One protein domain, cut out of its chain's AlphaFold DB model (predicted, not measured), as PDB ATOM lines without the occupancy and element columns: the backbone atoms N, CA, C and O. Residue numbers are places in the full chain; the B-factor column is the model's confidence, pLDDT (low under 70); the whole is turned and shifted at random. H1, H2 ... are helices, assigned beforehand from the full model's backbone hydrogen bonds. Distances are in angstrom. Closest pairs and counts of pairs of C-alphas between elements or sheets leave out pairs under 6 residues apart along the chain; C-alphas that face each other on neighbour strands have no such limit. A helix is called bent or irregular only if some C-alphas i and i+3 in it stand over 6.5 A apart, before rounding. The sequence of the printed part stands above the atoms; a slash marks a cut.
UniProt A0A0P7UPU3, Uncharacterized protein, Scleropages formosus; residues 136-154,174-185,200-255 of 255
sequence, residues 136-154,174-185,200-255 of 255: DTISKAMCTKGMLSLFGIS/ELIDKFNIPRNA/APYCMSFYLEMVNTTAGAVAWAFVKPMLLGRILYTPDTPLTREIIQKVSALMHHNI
ATOM      1  N   ASP A 136      12.473  17.559  -6.041       66.25
ATOM      2  CA  ASP A 136      11.823  18.269  -4.925       66.25
ATOM      3  C   ASP A 136      12.134  17.616  -3.565       66.25
ATOM      4  O   ASP A 136      12.534  18.283  -2.611       66.25
ATOM      5  N   THR A 137      12.081  16.284  -3.507       68.31
ATOM      6  CA  THR A 137      12.406  15.507  -2.303       68.31
ATOM      7  C   THR A 137      13.861  15.716  -1.884       68.31
ATOM      8  O   THR A 137      14.153  15.941  -0.709       68.31
ATOM      9  N   ILE A 138      14.778  15.681  -2.853       70.38
ATOM     10  CA  ILE A 138      16.216  15.822  -2.608       70.38
ATOM     11  C   ILE A 138      16.572  17.261  -2.203       70.38
ATOM     12  O   ILE A 138      17.304  17.465  -1.235       70.38
ATOM     13  N   SER A 139      16.026  18.266  -2.892       71.69
ATOM     14  CA  SER A 139      16.272  19.680  -2.570       71.69
ATOM     15  C   SER A 139      15.732  20.057  -1.187       71.69
ATOM     16  O   SER A 139      16.416  20.736  -0.419       71.69
ATOM     17  N   LYS A 140      14.561  19.536  -0.805       70.75
ATOM     18  CA  LYS A 140      14.000  19.725   0.535       70.75
ATOM     19  C   LYS A 140      14.870  19.085   1.615       70.75
ATOM     20  O   LYS A 140      15.092  19.711   2.651       70.75
ATOM     21  N   ALA A 141      15.401  17.888   1.375       68.69
ATOM     22  CA  ALA A 141      16.320  17.223   2.298       68.69
ATOM     23  C   ALA A 141      17.595  18.054   2.531       68.69
ATOM     24  O   ALA A 141      17.971  18.306   3.677       68.69
ATOM     25  N   MET A 142      18.205  18.557   1.453       72.25
ATOM     26  CA  MET A 142      19.420  19.374   1.529       72.25
ATOM     27  C   MET A 142      19.194  20.704   2.257       72.25
ATOM     28  O   MET A 142      19.992  21.064   3.118       72.25
ATOM     29  N   CYS A 143      18.104  21.416   1.955       72.31
ATOM     30  CA  CYS A 143      17.830  22.728   2.550       72.31
ATOM     31  C   CYS A 143      17.371  22.658   4.014       72.31
ATOM     32  O   CYS A 143      17.533  23.634   4.741       72.31
ATOM     33  N   THR A 144      16.779  21.540   4.452       67.19
ATOM     34  CA  THR A 144      16.221  21.414   5.813       67.19
ATOM     35  C   THR A 144      17.137  20.677   6.781       67.19
ATOM     36  O   THR A 144      17.196  21.046   7.951       67.19
ATOM     37  N   LYS A 145      17.836  19.632   6.321       64.25
ATOM     38  CA  LYS A 145      18.615  18.722   7.176       64.25
ATOM     39  C   LYS A 145      20.041  18.474   6.667       64.25
ATOM     40  O   LYS A 145      20.757  17.635   7.211       64.25
ATOM     41  N   GLY A 146      20.474  19.226   5.655       64.69
ATOM     42  CA  GLY A 146      21.817  19.142   5.084       64.69
ATOM     43  C   GLY A 146      22.056  17.881   4.248       64.69
ATOM     44  O   GLY A 146      21.172  17.052   4.033       64.69
ATOM     45  N   MET A 147      23.291  17.722   3.762       63.81
ATOM     46  CA  MET A 147      23.670  16.623   2.861       63.81
ATOM     47  C   MET A 147      23.584  15.235   3.519       63.81
ATOM     48  O   MET A 147      23.385  14.248   2.818       63.81
ATOM     49  N   LEU A 148      23.659  15.142   4.854       58.72
ATOM     50  CA  LEU A 148      23.546  13.868   5.575       58.72
ATOM     51  C   LEU A 148      22.200  13.167   5.336       58.72
ATOM     52  O   LEU A 148      22.139  11.941   5.284       58.72
ATOM     53  N   SER A 149      21.139  13.942   5.105       58.25
ATOM     54  CA  SER A 149      19.821  13.407   4.768       58.25
ATOM     55  C   SER A 149      19.793  12.696   3.408       58.25
ATOM     56  O   SER A 149      18.878  11.911   3.177       58.25
ATOM     57  N   LEU A 150      20.767  12.934   2.516       56.19
ATOM     58  CA  LEU A 150      20.837  12.305   1.193       56.19
ATOM     59  C   LEU A 150      21.243  10.828   1.271       56.19
ATOM     60  O   LEU A 150      20.739  10.015   0.498       56.19
ATOM     61  N   PHE A 151      22.095  10.465   2.235       57.34
ATOM     62  CA  PHE A 151      22.540   9.079   2.433       57.34
ATOM     63  C   PHE A 151      21.410   8.159   2.927       57.34
ATOM     64  O   PHE A 151      21.479   6.947   2.750       57.34
ATOM     65  N   GLY A 152      20.342   8.727   3.502       50.00
ATOM     66  CA  GLY A 152      19.117   8.003   3.861       50.00
ATOM     67  C   GLY A 152      18.124   7.815   2.703       50.00
ATOM     68  O   GLY A 152      17.206   7.009   2.821       50.00
ATOM     69  N   ILE A 153      18.296   8.533   1.584       51.22
ATOM     70  CA  ILE A 153      17.409   8.475   0.400       51.22
ATOM     71  C   ILE A 153      17.872   7.392  -0.586       51.22
ATOM     72  O   ILE A 153      17.163   7.072  -1.536       51.22
ATOM     73  N   SER A 154      19.035   6.773  -0.357       44.81
ATOM     74  CA  SER A 154      19.688   5.854  -1.297       44.81
ATOM     75  C   SER A 154      18.947   4.537  -1.581       44.81
ATOM     76  O   SER A 154      19.525   3.692  -2.244       44.81
ATOM     77  N   GLU A 174      12.793  16.809 -26.283       83.88
ATOM     78  CA  GLU A 174      12.630  18.267 -26.209       83.88
ATOM     79  C   GLU A 174      13.354  18.856 -24.987       83.88
ATOM     80  O   GLU A 174      14.054  19.861 -25.100       83.88
ATOM     81  N   LEU A 175      13.225  18.231 -23.811       80.38
ATOM     82  CA  LEU A 175      13.916  18.676 -22.598       80.38
ATOM     83  C   LEU A 175      15.435  18.486 -22.700       80.38
ATOM     84  O   LEU A 175      16.190  19.347 -22.247       80.38
ATOM     85  N   ILE A 176      15.892  17.387 -23.303       83.50
ATOM     86  CA  ILE A 176      17.319  17.122 -23.522       83.50
ATOM     87  C   ILE A 176      17.935  18.214 -24.392       83.50
ATOM     88  O   ILE A 176      18.987  18.750 -24.035       83.50
ATOM     89  N   ASP A 177      17.269  18.570 -25.488       83.62
ATOM     90  CA  ASP A 177      17.740  19.589 -26.423       83.62
ATOM     91  C   ASP A 177      17.663  20.993 -25.800       83.62
ATOM     92  O   ASP A 177      18.666  21.707 -25.710       83.62
ATOM     93  N   LYS A 178      16.513  21.348 -25.214       86.06
ATOM     94  CA  LYS A 178      16.272  22.657 -24.582       86.06
ATOM     95  C   LYS A 178      17.254  22.972 -23.455       86.06
ATOM     96  O   LYS A 178      17.685  24.117 -23.311       86.06
ATOM     97  N   PHE A 179      17.606  21.977 -22.642       84.50
ATOM     98  CA  PHE A 179      18.508  22.152 -21.502       84.50
ATOM     99  C   PHE A 179      19.948  21.705 -21.786       84.50
ATOM    100  O   PHE A 179      20.826  21.855 -20.919       84.50
ATOM    101  N   ASN A 180      20.223  21.248 -23.016       81.25
ATOM    102  CA  ASN A 180      21.525  20.755 -23.458       81.25
ATOM    103  C   ASN A 180      22.074  19.700 -22.475       81.25
ATOM    104  O   ASN A 180      23.181  19.847 -21.940       81.25
ATOM    105  N   ILE A 181      21.252  18.689 -22.172       81.69
ATOM    106  CA  ILE A 181      21.599  17.594 -21.259       81.69
ATOM    107  C   ILE A 181      22.503  16.594 -22.001       81.69
ATOM    108  O   ILE A 181      22.190  16.199 -23.126       81.69
ATOM    109  N   PRO A 182      23.627  16.151 -21.408       74.50
ATOM    110  CA  PRO A 182      24.534  15.219 -22.065       74.50
ATOM    111  C   PRO A 182      23.882  13.855 -22.316       74.50
ATOM    112  O   PRO A 182      23.585  13.110 -21.385       74.50
ATOM    113  N   ARG A 183      23.749  13.478 -23.591       71.94
ATOM    114  CA  ARG A 183      23.261  12.146 -23.998       71.94
ATOM    115  C   ARG A 183      24.234  11.011 -23.648       71.94
ATOM    116  O   ARG A 183      23.843   9.854 -23.591       71.94
ATOM    117  N   ASN A 184      25.498  11.326 -23.359       60.47
ATOM    118  CA  ASN A 184      26.482  10.339 -22.906       60.47
ATOM    119  C   ASN A 184      26.229   9.856 -21.468       60.47
ATOM    120  O   ASN A 184      26.750   8.809 -21.100       60.47
ATOM    121  N   ALA A 185      25.403  10.562 -20.687       55.56
ATOM    122  CA  ALA A 185      24.991  10.099 -19.371       55.56
ATOM    123  C   ALA A 185      24.159   8.814 -19.469       55.56
ATOM    124  O   ALA A 185      24.204   8.023 -18.548       55.56
ATOM    125  N   ALA A 200      25.359   5.877 -14.865       56.56
ATOM    126  CA  ALA A 200      24.843   6.473 -16.098       56.56
ATOM    127  C   ALA A 200      23.297   6.688 -16.126       56.56
ATOM    128  O   ALA A 200      22.834   7.834 -16.188       56.56
ATOM    129  N   PRO A 201      22.448   5.646 -15.996       63.53
ATOM    130  CA  PRO A 201      20.996   5.808 -16.154       63.53
ATOM    131  C   PRO A 201      20.331   6.615 -15.024       63.53
ATOM    132  O   PRO A 201      19.289   7.246 -15.241       63.53
ATOM    133  N   TYR A 202      20.931   6.621 -13.830       70.56
ATOM    134  CA  TYR A 202      20.440   7.374 -12.676       70.56
ATOM    135  C   TYR A 202      20.678   8.878 -12.850       70.56
ATOM    136  O   TYR A 202      19.736   9.659 -12.732       70.56
ATOM    137  N   CYS A 203      21.899   9.283 -13.224       74.38
ATOM    138  CA  CYS A 203      22.238  10.690 -13.447       74.38
ATOM    139  C   CYS A 203      21.353  11.323 -14.525       74.38
ATOM    140  O   CYS A 203      20.818  12.409 -14.321       74.38
ATOM    141  N   MET A 204      21.139  10.613 -15.638       77.12
ATOM    142  CA  MET A 204      20.282  11.103 -16.719       77.12
ATOM    143  C   MET A 204      18.837  11.308 -16.255       77.12
ATOM    144  O   MET A 204      18.231  12.340 -16.529       77.12
ATOM    145  N   SER A 205      18.292  10.341 -15.512       74.62
ATOM    146  CA  SER A 205      16.930  10.434 -14.978       74.62
ATOM    147  C   SER A 205      16.785  11.597 -13.994       74.62
ATOM    148  O   SER A 205      15.814  12.342 -14.066       74.62
ATOM    149  N   PHE A 206      17.784  11.804 -13.135       77.44
ATOM    150  CA  PHE A 206      17.802  12.908 -12.181       77.44
ATOM    151  C   PHE A 206      17.893  14.280 -12.866       77.44
ATOM    152  O   PHE A 206      17.180  15.206 -12.483       77.44
ATOM    153  N   TYR A 207      18.720  14.424 -13.909       80.94
ATOM    154  CA  TYR A 207      18.789  15.668 -14.684       80.94
ATOM    155  C   TYR A 207      17.452  15.990 -15.349       80.94
ATOM    156  O   TYR A 207      17.010  17.135 -15.292       80.94
ATOM    157  N   LEU A 208      16.784  14.981 -15.914       79.56
ATOM    158  CA  LEU A 208      15.456  15.133 -16.507       79.56
ATOM    159  C   LEU A 208      14.407  15.556 -15.470       79.56
ATOM    160  O   LEU A 208      13.619  16.458 -15.740       79.56
ATOM    161  N   GLU A 209      14.417  14.970 -14.273       79.12
ATOM    162  CA  GLU A 209      13.504  15.358 -13.190       79.12
ATOM    163  C   GLU A 209      13.795  16.765 -12.655       79.12
ATOM    164  O   GLU A 209      12.861  17.520 -12.379       79.12
ATOM    165  N   MET A 210      15.067  17.160 -12.573       81.62
ATOM    166  CA  MET A 210      15.463  18.513 -12.185       81.62
ATOM    167  C   MET A 210      14.924  19.549 -13.179       81.62
ATOM    168  O   MET A 210      14.192  20.454 -12.776       81.62
ATOM    169  N   VAL A 211      15.215  19.404 -14.476       83.88
ATOM    170  CA  VAL A 211      14.824  20.406 -15.488       83.88
ATOM    171  C   VAL A 211      13.331  20.411 -15.813       83.88
ATOM    172  O   VAL A 211      12.816  21.401 -16.328       83.88
ATOM    173  N   ASN A 212      12.618  19.326 -15.507       81.56
ATOM    174  CA  ASN A 212      11.166  19.263 -15.657       81.56
ATOM    175  C   ASN A 212      10.437  20.125 -14.603       81.56
ATOM    176  O   ASN A 212       9.278  20.486 -14.797       81.56
ATOM    177  N   THR A 213      11.107  20.495 -13.503       76.81
ATOM    178  CA  THR A 213      10.576  21.442 -12.507       76.81
ATOM    179  C   THR A 213      11.053  22.869 -12.782       76.81
ATOM    180  O   THR A 213      12.196  23.090 -13.174       76.81
ATOM    181  N   THR A 214      10.213  23.876 -12.522       76.44
ATOM    182  CA  THR A 214      10.580  25.291 -12.729       76.44
ATOM    183  C   THR A 214      11.762  25.719 -11.855       76.44
ATOM    184  O   THR A 214      12.679  26.377 -12.337       76.44
ATOM    185  N   ALA A 215      11.773  25.315 -10.580       74.50
ATOM    186  CA  ALA A 215      12.870  25.618  -9.663       74.50
ATOM    187  C   ALA A 215      14.159  24.864 -10.036       74.50
ATOM    188  O   ALA A 215      15.247  25.441  -9.998       74.50
ATOM    189  N   GLY A 216      14.048  23.599 -10.455       81.06
ATOM    190  CA  GLY A 216      15.195  22.808 -10.884       81.06
ATOM    191  C   GLY A 216      15.776  23.260 -12.224       81.06
ATOM    192  O   GLY A 216      16.990  23.239 -12.380       81.06
ATOM    193  N   ALA A 217      14.968  23.782 -13.152       83.06
ATOM    194  CA  ALA A 217      15.455  24.418 -14.379       83.06
ATOM    195  C   ALA A 217      16.340  25.648 -14.093       83.06
ATOM    196  O   ALA A 217      17.352  25.853 -14.763       83.06
ATOM    197  N   VAL A 218      15.995  26.443 -13.073       85.62
ATOM    198  CA  VAL A 218      16.833  27.564 -12.611       85.62
ATOM    199  C   VAL A 218      18.104  27.043 -11.943       85.62
ATOM    200  O   VAL A 218      19.197  27.498 -12.273       85.62
ATOM    201  N   ALA A 219      17.990  26.051 -11.055       85.38
ATOM    202  CA  ALA A 219      19.149  25.433 -10.409       85.38
ATOM    203  C   ALA A 219      20.118  24.807 -11.431       85.38
ATOM    204  O   ALA A 219      21.335  24.937 -11.295       85.38
ATOM    205  N   TRP A 220      19.592  24.200 -12.498       86.69
ATOM    206  CA  TRP A 220      20.368  23.585 -13.573       86.69
ATOM    207  C   TRP A 220      21.324  24.571 -14.251       86.69
ATOM    208  O   TRP A 220      22.449  24.196 -14.571       86.69
ATOM    209  N   ALA A 221      20.941  25.843 -14.401       86.31
ATOM    210  CA  ALA A 221      21.820  26.868 -14.971       86.31
ATOM    211  C   ALA A 221      23.105  27.084 -14.145       86.31
ATOM    212  O   ALA A 221      24.152  27.386 -14.715       86.31
ATOM    213  N   PHE A 222      23.045  26.877 -12.826       86.94
ATOM    214  CA  PHE A 222      24.188  27.005 -11.914       86.94
ATOM    215  C   PHE A 222      24.937  25.685 -11.707       86.94
ATOM    216  O   PHE A 222      26.160  25.672 -11.582       86.94
ATOM    217  N   VAL A 223      24.214  24.563 -11.702       86.06
ATOM    218  CA  VAL A 223      24.789  23.222 -11.511       86.06
ATOM    219  C   VAL A 223      25.543  22.759 -12.757       86.06
ATOM    220  O   VAL A 223      26.620  22.170 -12.663       86.06
ATOM    221  N   LYS A 224      25.023  23.053 -13.950       85.00
ATOM    222  CA  LYS A 224      25.596  22.591 -15.215       85.00
ATOM    223  C   LYS A 224      27.054  23.046 -15.437       85.00
ATOM    224  O   LYS A 224      27.862  22.188 -15.796       85.00
ATOM    225  N   PRO A 225      27.446  24.317 -15.211       84.12
ATOM    226  CA  PRO A 225      28.847  24.737 -15.294       84.12
ATOM    227  C   PRO A 225      29.772  24.021 -14.303       84.12
ATOM    228  O   PRO A 225      30.928  23.793 -14.631       84.12
ATOM    229  N   MET A 226      29.280  23.631 -13.126       82.88
ATOM    230  CA  MET A 226      30.072  22.879 -12.141       82.88
ATOM    231  C   MET A 226      30.287  21.420 -12.571       82.88
ATOM    232  O   MET A 226      31.362  20.871 -12.363       82.88
ATOM    233  N   LEU A 227      29.283  20.797 -13.201       79.06
ATOM    234  CA  LEU A 227      29.347  19.393 -13.633       79.06
ATOM    235  C   LEU A 227      30.073  19.189 -14.966       79.06
ATOM    236  O   LEU A 227      30.753  18.185 -15.162       79.06
ATOM    237  N   LEU A 228      29.867  20.102 -15.915       75.19
ATOM    238  CA  LEU A 228      30.290  19.940 -17.309       75.19
ATOM    239  C   LEU A 228      31.262  21.027 -17.768       75.19
ATOM    240  O   LEU A 228      31.797  20.944 -18.876       75.19
ATOM    241  N   GLY A 229      31.467  22.062 -16.955       75.19
ATOM    242  CA  GLY A 229      32.374  23.146 -17.284       75.19
ATOM    243  C   GLY A 229      33.816  22.664 -17.288       75.19
ATOM    244  O   GLY A 229      34.283  21.988 -16.374       75.19
ATOM    245  N   ARG A 230      34.544  23.050 -18.332       74.06
ATOM    246  CA  ARG A 230      36.002  22.989 -18.349       74.06
ATOM    247  C   ARG A 230      36.503  24.402 -18.153       74.06
ATOM    248  O   ARG A 230      36.112  25.300 -18.897       74.06
ATOM    249  N   ILE A 231      37.360  24.595 -17.162       76.94
ATOM    250  CA  ILE A 231      37.998  25.888 -16.961       76.94
ATOM    251  C   ILE A 231      39.134  25.975 -17.982       76.94
ATOM    252  O   ILE A 231      40.125  25.252 -17.888       76.94
ATOM    253  N   LEU A 232      38.942  26.796 -19.014       69.81
ATOM    254  CA  LEU A 232      39.966  27.069 -20.016       69.81
ATOM    255  C   LEU A 232      40.917  28.123 -19.453       69.81
ATOM    256  O   LEU A 232      40.492  29.228 -19.126       69.81
ATOM    257  N   TYR A 233      42.196  27.777 -19.354       73.94
ATOM    258  CA  TYR A 233      43.243  28.696 -18.926       73.94
ATOM    259  C   TYR A 233      44.156  29.009 -20.107       73.94
ATOM    260  O   TYR A 233      44.744  28.106 -20.702       73.94
ATOM    261  N   THR A 234      44.280  30.291 -20.443       79.56
ATOM    262  CA  THR A 234      45.208  30.794 -21.460       79.56
ATOM    263  C   THR A 234      45.856  32.098 -20.986       79.56
ATOM    264  O   THR A 234      45.184  32.903 -20.339       79.56
ATOM    265  N   PRO A 235      47.139  32.353 -21.316       84.44
ATOM    266  CA  PRO A 235      48.109  31.453 -21.955       84.44
ATOM    267  C   PRO A 235      48.706  30.409 -20.985       84.44
ATOM    268  O   PRO A 235      48.733  30.616 -19.768       84.44
ATOM    269  N   ASP A 236      49.199  29.286 -21.525       80.06
ATOM    270  CA  ASP A 236      49.915  28.259 -20.747       80.06
ATOM    271  C   ASP A 236      51.313  28.778 -20.385       80.06
ATOM    272  O   ASP A 236      52.264  28.697 -21.161       80.06
ATOM    273  N   THR A 237      51.401  29.393 -19.207       91.38
ATOM    274  CA  THR A 237      52.651  29.856 -18.601       91.38
ATOM    275  C   THR A 237      52.947  29.018 -17.358       91.38
ATOM    276  O   THR A 237      52.015  28.486 -16.743       91.38
ATOM    277  N   PRO A 238      54.219  28.912 -16.929       89.19
ATOM    278  CA  PRO A 238      54.563  28.198 -15.698       89.19
ATOM    279  C   PRO A 238      53.793  28.729 -14.476       89.19
ATOM    280  O   PRO A 238      53.345  27.937 -13.652       89.19
ATOM    281  N   LEU A 239      53.525  30.040 -14.416       88.12
ATOM    282  CA  LEU A 239      52.702  30.655 -13.371       88.12
ATOM    283  C   LEU A 239      51.241  30.174 -13.425       88.12
ATOM    284  O   LEU A 239      50.670  29.799 -12.401       88.12
ATOM    285  N   THR A 240      50.634  30.144 -14.617       87.75
ATOM    286  CA  THR A 240      49.260  29.650 -14.802       87.75
ATOM    287  C   THR A 240      49.148  28.187 -14.367       87.75
ATOM    288  O   THR A 240      48.175  27.806 -13.721       87.75
ATOM    289  N   ARG A 241      50.162  27.364 -14.653       86.31
ATOM    290  CA  ARG A 241      50.189  25.941 -14.284       86.31
ATOM    291  C   ARG A 241      50.246  25.717 -12.774       86.31
ATOM    292  O   ARG A 241      49.524  24.859 -12.268       86.31
ATOM    293  N   GLU A 242      51.033  26.508 -12.050       87.44
ATOM    294  CA  GLU A 242      51.060  26.470 -10.582       87.44
ATOM    295  C   GLU A 242      49.715  26.881  -9.968       87.44
ATOM    296  O   GLU A 242      49.245  26.258  -9.013       87.44
ATOM    297  N   ILE A 243      49.059  27.900 -10.534       86.38
ATOM    298  CA  ILE A 243      47.720  28.326 -10.105       86.38
ATOM    299  C   ILE A 243      46.708  27.201 -10.340       86.38
ATOM    300  O   ILE A 243      45.953  26.867  -9.429       86.38
ATOM    301  N   ILE A 244      46.728  26.564 -11.514       86.00
ATOM    302  CA  ILE A 244      45.854  25.427 -11.835       86.00
ATOM    303  C   ILE A 244      46.075  24.278 -10.852       86.00
ATOM    304  O   ILE A 244      45.103  23.688 -10.390       86.00
ATOM    305  N   GLN A 245      47.329  23.973 -10.507       84.12
ATOM    306  CA  GLN A 245      47.655  22.904  -9.565       84.12
ATOM    307  C   GLN A 245      47.113  23.195  -8.158       84.12
ATOM    308  O   GLN A 245      46.625  22.293  -7.479       84.12
ATOM    309  N   LYS A 246      47.155  24.457  -7.718       85.62
ATOM    310  CA  LYS A 246      46.559  24.864  -6.438       85.62
ATOM    311  C   LYS A 246      45.034  24.820  -6.482       85.62
ATOM    312  O   LYS A 246      44.413  24.313  -5.554       85.62
ATOM    313  N   VAL A 247      44.426  25.315  -7.558       84.44
ATOM    314  CA  VAL A 247      42.966  25.314  -7.732       84.44
ATOM    315  C   VAL A 247      42.430  23.885  -7.820       84.44
ATOM    316  O   VAL A 247      41.429  23.574  -7.182       84.44
ATOM    317  N   SER A 248      43.106  22.986  -8.540       80.19
ATOM    318  CA  SER A 248      42.702  21.581  -8.618       80.19
ATOM    319  C   SER A 248      42.822  20.884  -7.266       80.19
ATOM    320  O   SER A 248      41.904  20.160  -6.890       80.19
ATOM    321  N   ALA A 249      43.882  21.148  -6.495       79.88
ATOM    322  CA  ALA A 249      44.019  20.631  -5.136       79.88
ATOM    323  C   ALA A 249      42.880  21.113  -4.219       79.88
ATOM    324  O   ALA A 249      42.307  20.309  -3.492       79.88
ATOM    325  N   LEU A 250      42.488  22.390  -4.304       75.38
ATOM    326  CA  LEU A 250      41.350  22.929  -3.547       75.38
ATOM    327  C   LEU A 250      40.019  22.281  -3.944       75.38
ATOM    328  O   LEU A 250      39.197  22.002  -3.077       75.38
ATOM    329  N   MET A 251      39.817  21.998  -5.234       71.56
ATOM    330  CA  MET A 251      38.604  21.318  -5.698       71.56
ATOM    331  C   MET A 251      38.524  19.860  -5.227       71.56
ATOM    332  O   MET A 251      37.427  19.378  -4.981       71.56
ATOM    333  N   HIS A 252      39.655  19.166  -5.057       66.88
ATOM    334  CA  HIS A 252      39.673  17.792  -4.532       66.88
ATOM    335  C   HIS A 252      39.634  17.721  -2.996       66.88
ATOM    336  O   HIS A 252      39.299  16.675  -2.457       66.88
ATOM    337  N   HIS A 253      39.993  18.796  -2.285       50.94
ATOM    338  CA  HIS A 253      40.075  18.809  -0.818       50.94
ATOM    339  C   HIS A 253      38.762  19.252  -0.131       50.94
ATOM    340  O   HIS A 253      38.587  19.013   1.062       50.94
ATOM    341  N   ASN A 254      37.848  19.898  -0.862       44.56
ATOM    342  CA  ASN A 254      36.572  20.423  -0.346       44.56
ATOM    343  C   ASN A 254      35.326  19.677  -0.870       44.56
ATOM    344  O   ASN A 254      34.215  20.195  -0.737       44.56
ATOM    345  N   ILE A 255      35.502  18.492  -1.464       42.09
ATOM    346  CA  ILE A 255      34.416  17.575  -1.853       42.09
ATOM    347  C   ILE A 255      34.503  16.319  -0.993       42.09
ATOM    348  O   ILE A 255      35.628  15.787  -0.863       42.09
TER     349      ILE A 255
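Overview. This is residues 136 to 154, 174 to 185 and 200 to 255 of the 255 residues of an uncharacterized protein of Scleropages formosus (UniProt A0A0P7UPU3). Two helices, H4 and H5, meet near their ends as a V, with the short helix H3 packed across the H4 arm near the corner, and from the far end of H5 an arm reaches out and folds back through the long helix H6. On the other side of the V from H3, across a gap, is a small separate pair, H1 and H2; residues 234 to 240 and 245 to 255 of the arm stick out free. The printed part has 87 residues with six named helices, H1 to H6 in order along the chain, and no named strand; the class is all helix. The whole is loose, with a radius of gyration of the C-alphas of 16.6 A and spans of 46 by 34 by 23 A.

Along the chain. The printed part begins with H1, residues 136 to 145, whose first C-alpha is at (11.823, 18.269, -4.925); it is 13.9 A long. H2, residues 147 to 150, follows. After the first cut comes H3, residues 174 to 179. After the second cut H4, residues 200 to 212, runs 18.7 A from C-alpha 200 at (24.843, 6.473, -16.098). H5, residues 214 to 228, is 20.9 A long and neither bent nor irregular, but only just: C-alphas 222 and 225 are 6.2 A apart. H6, residues 238 to 253, is 22.8 A long and ends with C-alpha 253 at (40.075, 18.809, -0.818).

Arrangement. H1 and H2 touch, with the closest C-alphas, of Ala 141 and Ser 149, 5.7 A apart. H1 is only just apart from H4, at 8.1 A, and from H5, at 8.2 A. H3 touches H4, whose residues 208 to 212 alone take part; the closest C-alphas, of Leu 175 and Leu 208, are 7.2 A apart, and the lines are about perpendicular at 86 degrees. H3 and H5 are only just apart, at 8.1 A. H4 and H5 touch only at the corner, through residues 209 to 211 of H4 and 216 to 220 of H5; the closest C-alphas, of Val 211 and Ala 217, are 4.2 A apart, and the helices run opposite ways at a steep tilt of 41 degrees. H6 touches no helix. In H1, H3, H4 and H6 every O i to N i+4 pair is within hydrogen-bond range, in H5 7 of 11 are, and H2 is too short for such a pair.

Size, cuts and confidence. The C-alphas farthest apart, of Thr 137 and Pro 238, are 46.0 A apart. Residues 155 to 173 are not printed, with C-alphas 154 and 174 28.7 A apart across the cut; residues 186 to 199 are not printed either, with C-alphas 185 and 200 4.9 A apart. The links H1 to H2 and H4 to H5 are tight, and H5 to H6 is short. The mean pLDDT of the printed part is 74.7; 23 residues are under 70, among them residues 144 to 154 and 252 to 255.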